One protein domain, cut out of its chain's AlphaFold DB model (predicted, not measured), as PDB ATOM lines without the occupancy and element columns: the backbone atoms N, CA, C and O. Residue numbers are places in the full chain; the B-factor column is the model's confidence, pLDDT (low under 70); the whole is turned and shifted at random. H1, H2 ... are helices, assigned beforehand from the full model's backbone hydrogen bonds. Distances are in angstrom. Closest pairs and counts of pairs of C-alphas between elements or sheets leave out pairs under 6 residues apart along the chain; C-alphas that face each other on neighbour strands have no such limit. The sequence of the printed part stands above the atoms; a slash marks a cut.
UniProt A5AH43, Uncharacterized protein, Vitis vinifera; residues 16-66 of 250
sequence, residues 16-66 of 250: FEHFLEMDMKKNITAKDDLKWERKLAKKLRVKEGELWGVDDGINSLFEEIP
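AT A GLANCE: This is residues 16 to 66 of the 250 residues of an uncharacterized protein of Vitis vinifera (UniProt A5AH43). The model is a wide, open arch: H2 makes the crosspiece, a tight link joins H1 to it at one end, and a long link leads on from its other end to H3, with H1 and H3 both lying off to the same side of H2. The middle of the arch is empty, and no two of the helices touch; residues 16 to 37, with H1 and part of H2, and residues 54 to 66, with H3, stand free, while a short turn of residues 46 to 51 folds back on itself in the long link. The printed part has 51 residues, with three named helices in the order H1, H2, H3 and no named strand, and its class is all helix. It is extended, with a radius of gyration of the C-alphas of 18.6 A and spans of 51 by 25 by 15 A.

IN THESE COORDINATES: H1 is residues 16 to 25, from C-alpha 16 at (-27.759, -0.021, 3.795) to C-alpha 25, 14.1 A from first to last C-alpha. H2 is residues 30 to 43, the longest helix with 14 residues; it begins at C-alpha 30 at (-32.573, 12.763, 25.112) and measures 19.9 A. H3 is residues 58 to 63, 9.1 A long, and ends at C-alpha 63 at (-20.756, 45.468, 16.040).

HOW THE PARTS SIT: H1 and H2 are apart, although a tight link of 4 residues joins them. H2 and H3 are apart too, with a long link of 14 residues, 44 to 57, between them. H1 and H3 are apart. Within the long link, residues 46 to 47 pair with residues 50 to 51, antiparallel, in stretches too short to be named. In H1 and H2 every O i to N i+4 pair is within hydrogen-bond range; in H3 it is 1 of 2, beside 3 of 3 O i to N i+3 pairs.

THE WHOLE: The two C-alphas farthest apart in the domain are those of His 18 and Glu 64, at 51.4 A, and the C-alphas of Phe 16 and Pro 66, the first and last printed, are 47.2 A apart. The printed part has no cut. The C-alphas of residues 44 to 57 lie 9 to 23 A from the mean of the C-alphas. The mean pLDDT of the printed part is 79.4, and 7 residues are under 70: residue 27, residues 48 to 49, residues 51 to 52, residue 54 and residue 66.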
ATOM      1  N   PHE A  16     -27.283  -1.337   3.380       84.81
ATOM      2  CA  PHE A  16     -27.759  -0.021   3.795       84.81
ATOM      3  C   PHE A  16     -28.890  -0.100   4.831       84.81
ATOM      4  O   PHE A  16     -28.856   0.578   5.854       84.81
ATOM      5  N   GLU A  17     -29.864  -0.976   4.607       84.81
ATOM      6  CA  GLU A  17     -30.992  -1.199   5.515       84.81
ATOM      7  C   GLU A  17     -30.537  -1.778   6.864       84.81
ATOM      8  O   GLU A  17     -31.082  -1.431   7.909       84.81
ATOM      9  N   HIS A  18     -29.466  -2.578   6.861       86.62
ATOM     10  CA  HIS A  18     -28.795  -3.018   8.084       86.62
ATOM     11  C   HIS A  18     -28.166  -1.847   8.865       86.62
ATOM     12  O   HIS A  18     -28.266  -1.805  10.090       86.62
ATOM     13  N   PHE A  19     -27.539  -0.886   8.177       84.00
ATOM     14  CA  PHE A  19     -26.955   0.304   8.809       84.00
ATOM     15  C   PHE A  19     -28.025   1.216   9.421       84.00
ATOM     16  O   PHE A  19     -27.907   1.599  10.583       84.00
ATOM     17  N   LEU A  20     -29.110   1.476   8.686       85.56
ATOM     18  CA  LEU A  20     -30.259   2.226   9.203       85.56
ATOM     19  C   LEU A  20     -30.870   1.548  10.430       85.56
ATOM     20  O   LEU A  20     -31.177   2.199  11.424       85.56
ATOM     21  N   GLU A  21     -31.002   0.222  10.400       85.25
ATOM     22  CA  GLU A  21     -31.504  -0.533  11.539       85.25
ATOM     23  C   GLU A  21     -30.567  -0.444  12.757       85.25
ATOM     24  O   GLU A  21     -31.048  -0.383  13.886       85.25
ATOM     25  N   MET A  22     -29.244  -0.399  12.565       77.75
ATOM     26  CA  MET A  22     -28.289  -0.188  13.660       77.75
ATOM     27  C   MET A  22     -28.416   1.202  14.296       77.75
ATOM     28  O   MET A  22     -28.359   1.307  15.524       77.75
ATOM     29  N   ASP A  23     -28.612   2.244  13.490       76.88
ATOM     30  CA  ASP A  23     -28.743   3.620  13.975       76.88
ATOM     31  C   ASP A  23     -30.098   3.868  14.645       76.88
ATOM     32  O   ASP A  23     -30.157   4.523  15.679       76.88
ATOM     33  N   MET A  24     -31.173   3.249  14.150       75.56
ATOM     34  CA  MET A  24     -32.491   3.303  14.793       75.56
ATOM     35  C   MET A  24     -32.565   2.453  16.070       75.56
ATOM     36  O   MET A  24     -33.282   2.798  17.007       75.56
ATOM     37  N   LYS A  25     -31.826   1.335  16.144       71.38
ATOM     38  CA  LYS A  25     -31.711   0.520  17.371       71.38
ATOM     39  C   LYS A  25     -30.890   1.212  18.453       71.38
ATOM     40  O   LYS A  25     -31.120   0.970  19.642       71.38
ATOM     41  N   LYS A  26     -29.946   2.077  18.069       73.56
ATOM     42  CA  LYS A  26     -29.329   3.033  18.987       73.56
ATOM     43  C   LYS A  26     -30.362   4.103  19.312       73.56
ATOM     44  O   LYS A  26     -30.391   5.170  18.717       73.56
ATOM     45  N   ASN A  27     -31.196   3.815  20.303       68.56
ATOM     46  CA  ASN A  27     -32.052   4.814  20.925       68.56
ATOM     47  C   ASN A  27     -31.161   5.831  21.653       68.56
ATOM     48  O   ASN A  27     -30.944   5.720  22.861       68.56
ATOM     49  N   ILE A  28     -30.607   6.790  20.906       70.88
ATOM     50  CA  ILE A  28     -29.994   7.989  21.469       70.88
ATOM     51  C   ILE A  28     -31.115   8.652  22.252       70.88
ATOM     52  O   ILE A  28     -32.097   9.152  21.708       70.88
ATOM     53  N   THR A  29     -31.044   8.493  23.563       74.75
ATOM     54  CA  THR A  29     -32.071   9.008  24.449       74.75
ATOM     55  C   THR A  29     -31.764  10.483  24.651       74.75
ATOM     56  O   THR A  29     -30.601  10.830  24.827       74.75
ATOM     57  N   ALA A  30     -32.776  11.345  24.773       75.44
ATOM     58  CA  ALA A  30     -32.573  12.763  25.112       75.44
ATOM     59  C   ALA A  30     -31.687  12.976  26.369       75.44
ATOM     60  O   ALA A  30     -31.046  14.007  26.556       75.44
ATOM     61  N   LYS A  31     -31.604  11.970  27.252       83.44
ATOM     62  CA  LYS A  31     -30.682  11.947  28.399       83.44
ATOM     63  C   LYS A  31     -29.210  11.857  27.999       83.44
ATOM     64  O   LYS A  31     -28.367  12.384  28.722       83.44
ATOM     65  N   ASP A  32     -28.890  11.137  26.933       87.38
ATOM     66  CA  ASP A  32     -27.532  11.031  26.413       87.38
ATOM     67  C   ASP A  32     -27.121  12.323  25.708       87.38
ATOM     68  O   ASP A  32     -25.998  12.776  25.933       87.38
ATOM     69  N   ASP A  33     -28.046  12.988  25.015       89.94
ATOM     70  CA  ASP A  33     -27.827  14.327  24.449       89.94
ATOM     71  C   ASP A  33     -27.481  15.338  25.548       89.94
ATOM     72  O   ASP A  33     -26.412  15.946  25.517       89.94
ATOM     73  N   LEU A  34     -28.268  15.388  26.632       87.38
ATOM     74  CA  LEU A  34     -27.972  16.234  27.800       87.38
ATOM     75  C   LEU A  34     -26.605  15.926  28.445       87.38
ATOM     76  O   LEU A  34     -25.955  16.808  29.019       87.38
ATOM     77  N   LYS A  35     -26.140  14.668  28.407       88.75
ATOM     78  CA  LYS A  35     -24.794  14.319  28.900       88.75
ATOM     79  C   LYS A  35     -23.719  14.872  27.975       88.75
ATOM     80  O   LYS A  35     -22.690  15.331  28.476       88.75
ATOM     81  N   TRP A  36     -23.924  14.793  26.664       90.69
ATOM     82  CA  TRP A  36     -23.010  15.363  25.681       90.69
ATOM     83  C   TRP A  36     -22.965  16.884  25.783       90.69
ATOM     84  O   TRP A  36     -21.868  17.423  25.901       90.69
ATOM     85  N   GLU A  37     -24.108  17.555  25.899       88.19
ATOM     86  CA  GLU A  37     -24.199  19.002  26.115       88.19
ATOM     87  C   GLU A  37     -23.428  19.445  27.361       88.19
ATOM     88  O   GLU A  37     -22.557  20.309  27.282       88.19
ATOM     89  N   ARG A  38     -23.640  18.793  28.515       89.62
ATOM     90  CA  ARG A  38     -22.886  19.116  29.742       89.62
ATOM     91  C   ARG A  38     -21.389  18.861  29.599       89.62
ATOM     92  O   ARG A  38     -20.589  19.592  30.180       89.62
ATOM     93  N   LYS A  39     -20.985  17.803  28.888       92.69
ATOM     94  CA  LYS A  39     -19.564  17.514  28.631       92.69
ATOM     95  C   LYS A  39     -18.945  18.579  27.730       92.69
ATOM     96  O   LYS A  39     -17.835  19.018  28.018       92.69
ATOM     97  N   LEU A  40     -19.647  18.986  26.677       88.88
ATOM     98  CA  LEU A  40     -19.203  20.026  25.757       88.88
ATOM     99  C   LEU A  40     -19.132  21.380  26.460       88.88
ATOM    100  O   LEU A  40     -18.080  22.001  26.416       88.88
ATOM    101  N   ALA A  41     -20.159  21.771  27.219       87.31
ATOM    102  CA  ALA A  41     -20.160  23.011  27.995       87.31
ATOM    103  C   ALA A  41     -18.968  23.084  28.961       87.31
ATOM    104  O   ALA A  41     -18.261  24.085  29.014       87.31
ATOM    105  N   LYS A  42     -18.670  21.984  29.668       87.31
ATOM    106  CA  LYS A  42     -17.498  21.906  30.555       87.31
ATOM    107  C   LYS A  42     -16.174  22.020  29.798       87.31
ATOM    108  O   LYS A  42     -15.279  22.719  30.260       87.31
ATOM    109  N   LYS A  43     -16.037  21.335  28.660       89.44
ATOM    110  CA  LYS A  43     -14.812  21.355  27.840       89.44
ATOM    111  C   LYS A  43     -14.570  22.714  27.187       89.44
ATOM    112  O   LYS A  43     -13.442  23.187  27.183       89.44
ATOM    113  N   LEU A  44     -15.630  23.331  26.679       84.31
ATOM    114  CA  LEU A  44     -15.619  24.651  26.052       84.31
ATOM    115  C   LEU A  44     -15.656  25.790  27.083       84.31
ATOM    116  O   LEU A  44     -15.631  26.952  26.704       84.31
ATOM    117  N   ARG A  45     -15.711  25.462  28.384       82.00
ATOM    118  CA  ARG A  45     -15.787  26.419  29.501       82.00
ATOM    119  C   ARG A  45     -16.960  27.404  29.367       82.00
ATOM    120  O   ARG A  45     -16.887  28.514  29.885       82.00
ATOM    121  N   VAL A  46     -18.045  26.968  28.722       80.25
ATOM    122  CA  VAL A  46     -19.282  27.739  28.550       80.25
ATOM    123  C   VAL A  46     -19.951  27.862  29.915       80.25
ATOM    124  O   VAL A  46     -20.261  26.849  30.552       80.25
ATOM    125  N   LYS A  47     -20.185  29.092  30.368       77.62
ATOM    126  CA  LYS A  47     -21.022  29.373  31.538       77.62
ATOM    127  C   LYS A  47     -22.297  30.037  31.032       77.62
ATOM    128  O   LYS A  47     -22.219  30.993  30.281       77.62
ATOM    129  N   GLU A  48     -23.455  29.486  31.393       67.00
ATOM    130  CA  GLU A  48     -24.775  30.121  31.187       67.00
ATOM    131  C   GLU A  48     -25.140  30.511  29.737       67.00
ATOM    132  O   GLU A  48     -26.066  31.281  29.522       67.00
ATOM    133  N   GLY A  49     -24.484  29.914  28.738       68.38
ATOM    134  CA  GLY A  49     -24.738  30.184  27.317       68.38
ATOM    135  C   GLY A  49     -23.716  31.115  26.666       68.38
ATOM    136  O   GLY A  49     -23.720  31.243  25.446       68.38
ATOM    137  N   GLU A  50     -22.791  31.682  27.440       72.62
ATOM    138  CA  GLU A  50     -21.731  32.548  26.931       72.62
ATOM    139  C   GLU A  50     -20.385  31.808  26.911       72.62
ATOM    140  O   GLU A  50     -19.948  31.176  27.885       72.62
ATOM    141  N   LEU A  51     -19.722  31.858  25.755       68.31
ATOM    142  CA  LEU A  51     -18.346  31.405  25.588       68.31
ATOM    143  C   LEU A  51     -17.432  32.485  26.167       68.31
ATOM    144  O   LEU A  51     -17.154  33.486  25.516       68.31
ATOM    145  N   TRP A  52     -16.981  32.292  27.405       63.47
ATOM    146  CA  TRP A  52     -16.067  33.230  28.054       63.47
ATOM    147  C   TRP A  52     -14.655  33.090  27.460       63.47
ATOM    148  O   TRP A  52     -13.832  32.309  27.949       63.47
ATOM    149  N   GLY A  53     -14.397  33.816  26.374       71.56
ATOM    150  CA  GLY A  53     -13.062  34.112  25.855       71.56
ATOM    151  C   GLY A  53     -12.498  35.393  26.471       71.56
ATOM    152  O   GLY A  53     -13.211  36.131  27.150       71.56
ATOM    153  N   VAL A  54     -11.207  35.657  26.262       68.81
ATOM    154  CA  VAL A  54     -10.711  37.038  26.353       68.81
ATOM    155  C   VAL A  54     -11.415  37.810  25.234       68.81
ATOM    156  O   VAL A  54     -11.674  37.234  24.179       68.81
ATOM    157  N   ASP A  55     -11.812  39.057  25.483       76.38
ATOM    158  CA  ASP A  55     -12.387  39.901  24.433       76.38
ATOM    159  C   ASP A  55     -11.289  40.207  23.409       76.38
ATOM    160  O   ASP A  55     -10.516  41.154  23.552       76.38
ATOM    161  N   ASP A  56     -11.162  39.328  22.416       78.94
ATOM    162  CA  ASP A  56     -10.132  39.379  21.379       78.94
ATOM    163  C   ASP A  56     -10.449  40.460  20.321       78.94
ATOM    164  O   ASP A  56      -9.886  40.450  19.227       78.94
ATOM    165  N   GLY A  57     -11.391  41.373  20.603       80.38
ATOM    166  CA  GLY A  57     -11.827  42.440  19.698       80.38
ATOM    167  C   GLY A  57     -12.609  41.944  18.478       80.38
ATOM    168  O   GLY A  57     -13.091  42.751  17.685       80.38
ATOM    169  N   ILE A  58     -12.787  40.625  18.325       81.50
ATOM    170  CA  ILE A  58     -13.603  40.031  17.257       81.50
ATOM    171  C   ILE A  58     -15.074  40.430  17.389       81.50
ATOM    172  O   ILE A  58     -15.769  40.546  16.388       81.50
ATOM    173  N   ASN A  59     -15.551  40.683  18.610       77.50
ATOM    174  CA  ASN A  59     -16.915  41.134  18.856       77.50
ATOM    175  C   ASN A  59     -17.148  42.534  18.270       77.50
ATOM    176  O   ASN A  59     -18.200  42.770  17.684       77.50
ATOM    177  N   SER A  60     -16.139  43.411  18.306       81.44
ATOM    178  CA  SER A  60     -16.199  44.744  17.693       81.44
ATOM    179  C   SER A  60     -16.307  44.695  16.163       81.44
ATOM    180  O   SER A  60     -16.914  45.580  15.569       81.44
ATOM    181  N   LEU A  61     -15.801  43.637  15.515       84.25
ATOM    182  CA  LEU A  61     -16.019  43.403  14.080       84.25
ATOM    183  C   LEU A  61     -17.494  43.102  13.771       84.25
ATOM    184  O   LEU A  61     -18.000  43.521  12.734       84.25
ATOM    185  N   PHE A  62     -18.193  42.391  14.661       76.56
ATOM    186  CA  PHE A  62     -19.619  42.093  14.500       76.56
ATOM    187  C   PHE A  62     -20.530  43.267  14.900       76.56
ATOM    188  O   PHE A  62     -21.662  43.317  14.430       76.56
ATOM    189  N   GLU A  63     -20.051  44.215  15.713       73.31
ATOM    190  CA  GLU A  63     -20.756  45.468  16.040       73.31
ATOM    191  C   GLU A  63     -20.799  46.455  14.861       73.31
ATOM    192  O   GLU A  63     -21.749  47.229  14.736       73.31
ATOM    193  N   GLU A  64     -19.785  46.428  13.988       72.44
ATOM    194  CA  GLU A  64     -19.682  47.303  12.812       72.44
ATOM    195  C   GLU A  64     -20.444  46.757  11.592       72.44
ATOM    196  O   GLU A  64     -20.728  47.498  10.649       72.44
ATOM    197  N   ILE A  65     -20.835  45.478  11.608       71.44
ATOM    198  CA  ILE A  65     -21.751  44.941  10.602       71.44
ATOM    199  C   ILE A  65     -23.155  45.448  10.959       71.44
ATOM    200  O   ILE A  65     -23.715  45.013  11.970       71.44
ATOM    201  N   PRO A  66     -23.776  46.330  10.152       62.59
ATOM    202  CA  PRO A  66     -25.183  46.643  10.342       62.59
ATOM    203  C   PRO A  66     -25.957  45.328  10.282       62.59
ATOM    204  O   PRO A  66     -25.813  44.586   9.317       62.59
TER     205      PRO A  66